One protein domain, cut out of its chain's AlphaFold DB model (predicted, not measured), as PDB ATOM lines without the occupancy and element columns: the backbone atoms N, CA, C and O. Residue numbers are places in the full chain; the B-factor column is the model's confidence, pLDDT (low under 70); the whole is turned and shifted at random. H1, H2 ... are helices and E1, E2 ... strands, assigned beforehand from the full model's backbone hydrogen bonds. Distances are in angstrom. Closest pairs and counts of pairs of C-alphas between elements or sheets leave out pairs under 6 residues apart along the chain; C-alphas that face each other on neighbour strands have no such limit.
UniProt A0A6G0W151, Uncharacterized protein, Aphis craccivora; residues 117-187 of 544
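This is residues 117 to 187 of the 544 residues of an uncharacterized protein of Aphis craccivora (UniProt A0A6G0W151). A twisted sheet of four strands, E1 to E4, forms a wall, and the helices H1 and H2 at the two ends of the printed part are set off to one side of it, separate from each other. H1 is the long helix, with a gap between it and the sheet; H2 is short and lies farthest from the mean of the C-alphas. The printed part has 71 residues, in the order H1, E1, E2, E3, E4, H2; the sheet runs E1, E2, E3, E4, all antiparallel, and the class is mixed, helices and strands. The whole is compact, with a radius of gyration of the C-alphas of 12.2 A, and spans 29 by 26 by 18 A.

H1 is residues 117 to 131, 22.0 A long, beginning at C-alpha 117 (-42.887, -39.391, 25.057). E1, residues 137 to 143, is 16.0 A long and E2, residues 146 to 151, is 16.7 A long. E3 is residues 160 to 163, E4 residues 170 to 173. H2, residues 182 to 187, ends at C-alpha 187 (-30.714, -26.634, 4.926).

The strands form a meander, each the antiparallel neighbour of the one before, in three hairpins. In E1 and E2, N 138 and O 150 are 2.8 A apart; in E2 and E3, N 149 and O 161 are 2.7 A apart; in E3 and E4, N 162 and O 172 are 2.8 A apart, each within hydrogen-bond range. H1 is only just not on the sheet, with 4 pairs of C-alphas within 10 A; H2 is not on it. H1 and H2 are apart. In both, every O i to N i+4 pair is within hydrogen-bond range.

The C-alphas of Lys 144 and Gln 187, the two farthest apart, are 36.0 A apart. The printed part has no cut and no long link. Mean pLDDT of the printed part is 78.2; residues 117 to 133 and 182 to 187 are under 70.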
ATOM      1  N   ALA A 117     -43.518 -40.295  24.087       36.25
ATOM      2  CA  ALA A 117     -42.887 -39.391  25.057       36.25
ATOM      3  C   ALA A 117     -41.391 -39.707  25.265       36.25
ATOM      4  O   ALA A 117     -40.545 -38.822  25.162       36.25
ATOM      5  N   TYR A 118     -41.053 -40.992  25.404       33.38
ATOM      6  CA  TYR A 118     -39.677 -41.461  25.609       33.38
ATOM      7  C   TYR A 118     -38.754 -41.166  24.406       33.38
ATOM      8  O   TYR A 118     -37.593 -40.792  24.554       33.38
ATOM      9  N   LYS A 119     -39.293 -41.236  23.178       33.41
ATOM     10  CA  LYS A 119     -38.552 -40.924  21.940       33.41
ATOM     11  C   LYS A 119     -38.183 -39.443  21.810       33.41
ATOM     12  O   LYS A 119     -37.160 -39.134  21.204       33.41
ATOM     13  N   ILE A 120     -39.009 -38.539  22.340       39.72
ATOM     14  CA  ILE A 120     -38.798 -37.086  22.238       39.72
ATOM     15  C   ILE A 120     -37.671 -36.637  23.179       39.72
ATOM     16  O   ILE A 120     -36.824 -35.840  22.779       39.72
ATOM     17  N   GLN A 121     -37.603 -37.204  24.385       39.06
ATOM     18  CA  GLN A 121     -36.582 -36.865  25.382       39.06
ATOM     19  C   GLN A 121     -35.173 -37.311  24.950       39.06
ATOM     20  O   GLN A 121     -34.226 -36.528  25.032       39.06
ATOM     21  N   ILE A 122     -35.057 -38.517  24.374       47.25
ATOM     22  CA  ILE A 122     -33.814 -39.034  23.770       47.25
ATOM     23  C   ILE A 122     -33.321 -38.120  22.638       47.25
ATOM     24  O   ILE A 122     -32.131 -37.822  22.542       47.25
ATOM     25  N   TRP A 123     -34.236 -37.630  21.794       43.00
ATOM     26  CA  TRP A 123     -33.895 -36.728  20.690       43.00
ATOM     27  C   TRP A 123     -33.409 -35.351  21.155       43.00
ATOM     28  O   TRP A 123     -32.542 -34.775  20.501       43.00
ATOM     29  N   SER A 124     -33.938 -34.825  22.264       44.53
ATOM     30  CA  SER A 124     -33.503 -33.535  22.818       44.53
ATOM     31  C   SER A 124     -32.091 -33.608  23.406       44.53
ATOM     32  O   SER A 124     -31.269 -32.747  23.110       44.53
ATOM     33  N   LYS A 125     -31.768 -34.666  24.163       54.41
ATOM     34  CA  LYS A 125     -30.434 -34.840  24.772       54.41
ATOM     35  C   LYS A 125     -29.344 -35.165  23.745       54.41
ATOM     36  O   LYS A 125     -28.272 -34.565  23.762       54.41
ATOM     37  N   LEU A 126     -29.650 -36.012  22.754       54.34
ATOM     38  CA  LEU A 126     -28.763 -36.243  21.601       54.34
ATOM     39  C   LEU A 126     -28.430 -34.954  20.847       54.34
ATOM     40  O   LEU A 126     -27.374 -34.867  20.222       54.34
ATOM     41  N   LYS A 127     -29.342 -33.978  20.855       51.09
ATOM     42  CA  LYS A 127     -29.162 -32.691  20.186       51.09
ATOM     43  C   LYS A 127     -28.153 -31.815  20.927       51.09
ATOM     44  O   LYS A 127     -27.338 -31.199  20.255       51.09
ATOM     45  N   GLU A 128     -28.159 -31.803  22.258       52.28
ATOM     46  CA  GLU A 128     -27.165 -31.084  23.075       52.28
ATOM     47  C   GLU A 128     -25.761 -31.674  22.927       52.28
ATOM     48  O   GLU A 128     -24.809 -30.938  22.682       52.28
ATOM     49  N   ILE A 129     -25.629 -33.002  22.943       54.28
ATOM     50  CA  ILE A 129     -24.322 -33.660  22.785       54.28
ATOM     51  C   ILE A 129     -23.791 -33.540  21.346       54.28
ATOM     52  O   ILE A 129     -22.602 -33.300  21.138       54.28
ATOM     53  N   ASN A 130     -24.659 -33.625  20.327       50.44
ATOM     54  CA  ASN A 130     -24.254 -33.388  18.932       50.44
ATOM     55  C   ASN A 130     -23.957 -31.913  18.619       50.44
ATOM     56  O   ASN A 130     -23.324 -31.634  17.599       50.44
ATOM     57  N   LEU A 131     -24.399 -30.956  19.443       46.12
ATOM     58  CA  LEU A 131     -24.118 -29.535  19.208       46.12
ATOM     59  C   LEU A 131     -22.630 -29.201  19.372       46.12
ATOM     60  O   LEU A 131     -22.170 -28.265  18.724       46.12
ATOM     61  N   GLN A 132     -21.861 -29.987  20.136       50.78
ATOM     62  CA  GLN A 132     -20.414 -29.780  20.250       50.78
ATOM     63  C   GLN A 132     -19.623 -30.267  19.023       50.78
ATOM     64  O   GLN A 132     -18.553 -29.723  18.758       50.78
ATOM     65  N   LYS A 133     -20.122 -31.240  18.239       60.41
ATOM     66  CA  LYS A 133     -19.489 -31.716  16.988       60.41
ATOM     67  C   LYS A 133     -20.563 -32.181  15.989       60.41
ATOM     68  O   LYS A 133     -21.135 -33.258  16.129       60.41
ATOM     69  N   MET A 134     -20.838 -31.352  14.978       74.88
ATOM     70  CA  MET A 134     -21.993 -31.456  14.071       74.88
ATOM     71  C   MET A 134     -21.879 -32.564  12.999       74.88
ATOM     72  O   MET A 134     -21.764 -32.282  11.804       74.88
ATOM     73  N   PHE A 135     -21.972 -33.835  13.390       86.81
ATOM     74  CA  PHE A 135     -22.046 -34.964  12.450       86.81
ATOM     75  C   PHE A 135     -23.389 -35.693  12.547       86.81
ATOM     76  O   PHE A 135     -23.974 -35.822  13.618       86.81
ATOM     77  N   ILE A 136     -23.905 -36.192  11.417       89.38
ATOM     78  CA  ILE A 136     -25.136 -36.993  11.411       89.38
ATOM     79  C   ILE A 136     -24.756 -38.455  11.648       89.38
ATOM     80  O   ILE A 136     -24.114 -39.092  10.808       89.38
ATOM     81  N   LEU A 137     -25.191 -38.991  12.783       92.38
ATOM     82  CA  LEU A 137     -24.906 -40.353  13.214       92.38
ATOM     83  C   LEU A 137     -26.194 -41.192  13.263       92.38
ATOM     84  O   LEU A 137     -27.277 -40.681  13.549       92.38
ATOM     85  N   ARG A 138     -26.075 -42.493  12.996       93.56
ATOM     86  CA  ARG A 138     -27.127 -43.503  13.191       93.56
ATOM     87  C   ARG A 138     -26.664 -44.560  14.186       93.56
ATOM     88  O   ARG A 138     -25.479 -44.889  14.233       93.56
ATOM     89  N   THR A 139     -27.586 -45.112  14.968       92.81
ATOM     90  CA  THR A 139     -27.282 -46.219  15.883       92.81
ATOM     91  C   THR A 139     -26.837 -47.449  15.093       92.81
ATOM     92  O   THR A 139     -27.437 -47.794  14.074       92.81
ATOM     93  N   LYS A 140     -25.767 -48.115  15.543       91.12
ATOM     94  CA  LYS A 140     -25.318 -49.391  14.965       91.12
ATOM     95  C   LYS A 140     -25.681 -50.558  15.867       91.12
ATOM     96  O   LYS A 140     -26.301 -51.504  15.403       91.12
ATOM     97  N   LYS A 141     -25.233 -50.516  17.124       94.19
ATOM     98  CA  LYS A 141     -25.445 -51.587  18.108       94.19
ATOM     99  C   LYS A 141     -25.124 -51.121  19.526       94.19
ATOM    100  O   LYS A 141     -24.307 -50.213  19.695       94.19
ATOM    101  N   LYS A 142     -25.699 -51.801  20.521       94.94
ATOM    102  CA  LYS A 142     -25.186 -51.770  21.895       94.94
ATOM    103  C   LYS A 142     -23.834 -52.500  21.954       94.94
ATOM    104  O   LYS A 142     -23.620 -53.502  21.270       94.94
ATOM    105  N   VAL A 143     -22.902 -51.952  22.716       96.25
ATOM    106  CA  VAL A 143     -21.579 -52.497  23.045       96.25
ATOM    107  C   VAL A 143     -21.450 -52.533  24.570       96.25
ATOM    108  O   VAL A 143     -22.228 -51.880  25.253       96.25
ATOM    109  N   LYS A 144     -20.469 -53.262  25.121       95.62
ATOM    110  CA  LYS A 144     -20.303 -53.397  26.586       95.62
ATOM    111  C   LYS A 144     -20.239 -52.052  27.330       95.62
ATOM    112  O   LYS A 144     -20.674 -51.972  28.464       95.62
ATOM    113  N   LEU A 145     -19.715 -51.015  26.673       94.00
ATOM    114  CA  LEU A 145     -19.561 -49.667  27.224       94.00
ATOM    115  C   LEU A 145     -20.700 -48.703  26.835       94.00
ATOM    116  O   LEU A 145     -20.562 -47.513  27.061       94.00
ATOM    117  N   GLY A 146     -21.791 -49.159  26.207       96.19
ATOM    118  CA  GLY A 146     -22.941 -48.308  25.861       96.19
ATOM    119  C   GLY A 146     -23.400 -48.414  24.402       96.19
ATOM    120  O   GLY A 146     -23.411 -49.494  23.815       96.19
ATOM    121  N   ILE A 147     -23.829 -47.315  23.782       96.50
ATOM    122  CA  ILE A 147     -24.394 -47.296  22.424       96.50
ATOM    123  C   ILE A 147     -23.342 -46.827  21.419       96.50
ATOM    124  O   ILE A 147     -22.829 -45.711  21.501       96.50
ATOM    125  N   ARG A 148     -23.053 -47.657  20.407       96.38
ATOM    126  CA  ARG A 148     -22.189 -47.275  19.283       96.38
ATOM    127  C   ARG A 148     -23.015 -46.700  18.135       96.38
ATOM    128  O   ARG A 148     -23.830 -47.395  17.520       96.38
ATOM    129  N   TRP A 149     -22.713 -45.461  17.788       97.25
ATOM    130  CA  TRP A 149     -23.225 -44.721  16.647       97.25
ATOM    131  C   TRP A 149     -22.187 -44.699  15.523       97.25
ATOM    132  O   TRP A 149     -20.978 -44.712  15.761       97.25
ATOM    133  N   VAL A 150     -22.651 -44.675  14.282       96.25
ATOM    134  CA  VAL A 150     -21.807 -44.608  13.083       96.25
ATOM    135  C   VAL A 150     -22.303 -43.477  12.206       96.25
ATOM    136  O   VAL A 150     -23.510 -43.236  12.147       96.25
ATOM    137  N   CYS A 151     -21.393 -42.806  11.503       96.31
ATOM    138  CA  CYS A 151     -21.746 -41.832  10.481       96.31
ATOM    139  C   CYS A 151     -22.818 -42.380   9.525       96.31
ATOM    140  O   CYS A 151     -22.791 -43.548   9.120       96.31
ATOM    141  N   VAL A 152     -23.788 -41.537   9.163       94.56
ATOM    142  CA  VAL A 152     -24.797 -41.896   8.157       94.56
ATOM    143  C   VAL A 152     -24.138 -42.213   6.814       94.56
ATOM    144  O   VAL A 152     -24.573 -43.145   6.142       94.56
ATOM    145  N   HIS A 153     -23.034 -41.542   6.487       92.88
ATOM    146  CA  HIS A 153     -22.213 -41.810   5.307       92.88
ATOM    147  C   HIS A 153     -21.220 -42.955   5.541       92.88
ATOM    148  O   HIS A 153     -20.068 -42.834   5.158       92.88
ATOM    149  N   LYS A 154     -21.637 -44.054   6.185       88.56
ATOM    150  CA  LYS A 154     -20.743 -45.160   6.585       88.56
ATOM    151  C   LYS A 154     -19.862 -45.685   5.442       88.56
ATOM    152  O   LYS A 154     -18.732 -46.081   5.688       88.56
ATOM    153  N   ASP A 155     -20.382 -45.684   4.219       89.44
ATOM    154  CA  ASP A 155     -19.676 -46.210   3.045       89.44
ATOM    155  C   ASP A 155     -18.552 -45.273   2.569       89.44
ATOM    156  O   ASP A 155     -17.643 -45.696   1.868       89.44
ATOM    157  N   LEU A 156     -18.592 -44.008   2.998       91.00
ATOM    158  CA  LEU A 156     -17.591 -42.981   2.706       91.00
ATOM    159  C   LEU A 156     -16.845 -42.519   3.965       91.00
ATOM    160  O   LEU A 156     -15.840 -41.831   3.849       91.00
ATOM    161  N   CYS A 157     -17.331 -42.868   5.159       95.62
ATOM    162  CA  CYS A 157     -16.866 -42.351   6.438       95.62
ATOM    163  C   CYS A 157     -16.936 -43.384   7.557       95.62
ATOM    164  O   CYS A 157     -18.006 -43.843   7.959       95.62
ATOM    165  N   ASN A 158     -15.775 -43.647   8.152       95.56
ATOM    166  CA  ASN A 158     -15.623 -44.567   9.275       95.56
ATOM    167  C   ASN A 158     -15.816 -43.903  10.649       95.56
ATOM    168  O   ASN A 158     -15.561 -44.535  11.675       95.56
ATOM    169  N   GLY A 159     -16.294 -42.655  10.683       96.69
ATOM    170  CA  GLY A 159     -16.577 -41.927  11.915       96.69
ATOM    171  C   GLY A 159     -17.572 -42.679  12.797       96.69
ATOM    172  O   GLY A 159     -18.659 -43.074  12.355       96.69
ATOM    173  N   THR A 160     -17.197 -42.903  14.056       96.75
ATOM    174  CA  THR A 160     -18.054 -43.564  15.047       96.75
ATOM    175  C   THR A 160     -18.040 -42.820  16.368       96.75
ATOM    176  O   THR A 160     -16.981 -42.402  16.814       96.75
ATOM    177  N   LEU A 161     -19.187 -42.747  17.030       97.12
ATOM    178  CA  LEU A 161     -19.340 -42.201  18.377       97.12
ATOM    179  C   LEU A 161     -19.771 -43.337  19.299       97.12
ATOM    180  O   LEU A 161     -20.597 -44.156  18.903       97.12
ATOM    181  N   THR A 162     -19.242 -43.417  20.511       97.25
ATOM    182  CA  THR A 162     -19.776 -44.311  21.546       97.25
ATOM    183  C   THR A 162     -20.227 -43.463  22.716       97.25
ATOM    184  O   THR A 162     -19.434 -42.673  23.224       97.25
ATOM    185  N   THR A 163     -21.488 -43.610  23.099       97.25
ATOM    186  CA  THR A 163     -22.066 -42.977  24.287       97.25
ATOM    187  C   THR A 163     -22.421 -44.045  25.308       97.25
ATOM    188  O   THR A 163     -22.504 -45.219  24.950       97.25
ATOM    189  N   ASP A 164     -22.675 -43.657  26.544       96.81
ATOM    190  CA  ASP A 164     -23.420 -44.470  27.507       96.81
ATOM    191  C   ASP A 164     -24.847 -44.793  27.033       96.81
ATOM    192  O   ASP A 164     -25.315 -44.327  25.985       96.81
ATOM    193  N   GLU A 165     -25.531 -45.656  27.790       94.25
ATOM    194  CA  GLU A 165     -26.899 -46.078  27.472       94.25
ATOM    195  C   GLU A 165     -27.910 -44.931  27.572       94.25
ATOM    196  O   GLU A 165     -28.856 -44.883  26.784       94.25
ATOM    197  N   GLU A 166     -27.677 -43.987  28.487       94.50
ATOM    198  CA  GLU A 166     -28.524 -42.808  28.682       94.50
ATOM    199  C   GLU A 166     -28.185 -41.654  27.733       94.50
ATOM    200  O   GLU A 166     -28.924 -40.668  27.668       94.50
ATOM    201  N   ILE A 167     -27.104 -41.795  26.954       92.94
ATOM    202  CA  ILE A 167     -26.612 -40.776  26.028       92.94
ATOM    203  C   ILE A 167     -26.369 -39.458  26.780       92.94
ATOM    204  O   ILE A 167     -26.838 -38.396  26.372       92.94
ATOM    205  N   THR A 168     -25.690 -39.539  27.921       90.94
ATOM    206  CA  THR A 168     -25.238 -38.399  28.721       90.94
ATOM    207  C   THR A 168     -23.742 -38.155  28.557       90.94
ATOM    208  O   THR A 168     -23.301 -37.009  28.578       90.94
ATOM    209  N   THR A 169     -22.958 -39.208  28.315       91.81
ATOM    210  CA  THR A 169     -21.496 -39.149  28.257       91.81
ATOM    211  C   THR A 169     -20.974 -39.752  26.958       91.81
ATOM    212  O   THR A 169     -21.455 -40.773  26.465       91.81
ATOM    213  N   VAL A 170     -19.976 -39.099  26.358       95.19
ATOM    214  CA  VAL A 170     -19.292 -39.592  25.156       95.19
ATOM    215  C   VAL A 170     -18.007 -40.291  25.579       95.19
ATOM    216  O   VAL A 170     -17.056 -39.639  25.993       95.19
ATOM    217  N   PHE A 171     -17.949 -41.611  25.417       94.19
ATOM    218  CA  PHE A 171     -16.761 -42.400  25.750       94.19
ATOM    219  C   PHE A 171     -15.706 -42.397  24.648       94.19
ATOM    220  O   PHE A 171     -14.511 -42.452  24.925       94.19
ATOM    221  N   LYS A 172     -16.126 -42.379  23.376       94.56
ATOM    222  CA  LYS A 172     -15.189 -42.422  22.245       94.56
ATOM    223  C   LYS A 172     -15.728 -41.672  21.039       94.56
ATOM    224  O   LYS A 172     -16.836 -41.952  20.587       94.56
ATOM    225  N   PHE A 173     -14.902 -40.793  20.480       94.06
ATOM    226  CA  PHE A 173     -15.168 -40.080  19.234       94.06
ATOM    227  C   PHE A 173     -14.123 -40.478  18.185       94.06
ATOM    228  O   PHE A 173     -12.939 -40.200  18.339       94.06
ATOM    229  N   GLY A 174     -14.551 -41.178  17.137       94.94
ATOM    230  CA  GLY A 174     -13.714 -41.532  15.993       94.94
ATOM    231  C   GLY A 174     -13.665 -40.396  14.975       94.94
ATOM    232  O   GLY A 174     -14.668 -39.716  14.763       94.94
ATOM    233  N   ALA A 175     -12.510 -40.209  14.334       93.56
ATOM    234  CA  ALA A 175     -12.333 -39.190  13.307       93.56
ATOM    235  C   ALA A 175     -13.303 -39.394  12.130       93.56
ATOM    236  O   ALA A 175     -13.582 -40.521  11.714       93.56
ATOM    237  N   HIS A 176     -13.803 -38.283  11.596       93.38
ATOM    238  CA  HIS A 176     -14.557 -38.242  10.349       93.38
ATOM    239  C   HIS A 176     -13.617 -37.771   9.236       93.38
ATOM    240  O   HIS A 176     -12.857 -36.829   9.428       93.38
ATOM    241  N   ASN A 177     -13.669 -38.426   8.080       92.50
ATOM    242  CA  ASN A 177     -12.857 -38.121   6.894       92.50
ATOM    243  C   ASN A 177     -13.600 -37.234   5.879       92.50
ATOM    244  O   ASN A 177     -13.239 -37.186   4.709       92.50
ATOM    245  N   HIS A 178     -14.668 -36.573   6.313       88.62
ATOM    246  CA  HIS A 178     -15.359 -35.570   5.524       88.62
ATOM    247  C   HIS A 178     -15.524 -34.323   6.371       88.62
ATOM    248  O   HIS A 178     -15.714 -34.403   7.591       88.62
ATOM    249  N   GLU A 179     -15.482 -33.175   5.708       82.25
ATOM    250  CA  GLU A 179     -15.718 -31.910   6.373       82.25
ATOM    251  C   GLU A 179     -17.111 -31.879   7.005       82.25
ATOM    252  O   GLU A 179     -18.071 -32.547   6.584       82.25
ATOM    253  N   MET A 180     -17.195 -31.108   8.083       79.69
ATOM    254  CA  MET A 180     -18.434 -30.844   8.787       79.69
ATOM    255  C   MET A 180     -19.408 -30.184   7.811       79.69
ATOM    256  O   MET A 180     -19.201 -29.049   7.391       79.69
ATOM    257  N   ILE A 181     -20.483 -30.884   7.443       71.62
ATOM    258  CA  ILE A 181     -21.425 -30.370   6.446       71.62
ATOM    259  C   ILE A 181     -22.346 -29.328   7.103       71.62
ATOM    260  O   ILE A 181     -23.519 -29.597   7.383       71.62
ATOM    261  N   GLN A 182     -21.822 -28.122   7.348       56.19
ATOM    262  CA  GLN A 182     -22.599 -26.979   7.847       56.19
ATOM    263  C   GLN A 182     -23.804 -26.700   6.939       56.19
ATOM    264  O   GLN A 182     -24.911 -26.476   7.425       56.19
ATOM    265  N   ILE A 183     -23.626 -26.818   5.620       50.19
ATOM    266  CA  ILE A 183     -24.643 -26.492   4.611       50.19
ATOM    267  C   ILE A 183     -25.882 -27.401   4.713       50.19
ATOM    268  O   ILE A 183     -27.007 -26.903   4.700       50.19
ATOM    269  N   LEU A 184     -25.718 -28.716   4.905       54.34
ATOM    270  CA  LEU A 184     -26.844 -29.660   5.024       54.34
ATOM    271  C   LEU A 184     -27.632 -29.467   6.325       54.34
ATOM    272  O   LEU A 184     -28.834 -29.740   6.364       54.34
ATOM    273  N   LEU A 185     -26.984 -29.002   7.394       53.44
ATOM    274  CA  LEU A 185     -27.647 -28.724   8.668       53.44
ATOM    275  C   LEU A 185     -28.377 -27.382   8.649       53.44
ATOM    276  O   LEU A 185     -29.492 -27.317   9.168       53.44
ATOM    277  N   THR A 186     -27.835 -26.357   7.990       53.53
ATOM    278  CA  THR A 186     -28.558 -25.101   7.728       53.53
ATOM    279  C   THR A 186     -29.765 -25.355   6.819       53.53
ATOM    280  O   THR A 186     -30.872 -24.915   7.124       53.53
ATOM    281  N   GLN A 187     -29.611 -26.190   5.786       52.53
ATOM    282  CA  GLN A 187     -30.714 -26.634   4.926       52.53
ATOM    283  C   GLN A 187     -31.753 -27.482   5.679       52.53
ATOM    284  O   GLN A 187     -32.951 -27.315   5.464       52.53
TER     285      GLN A 187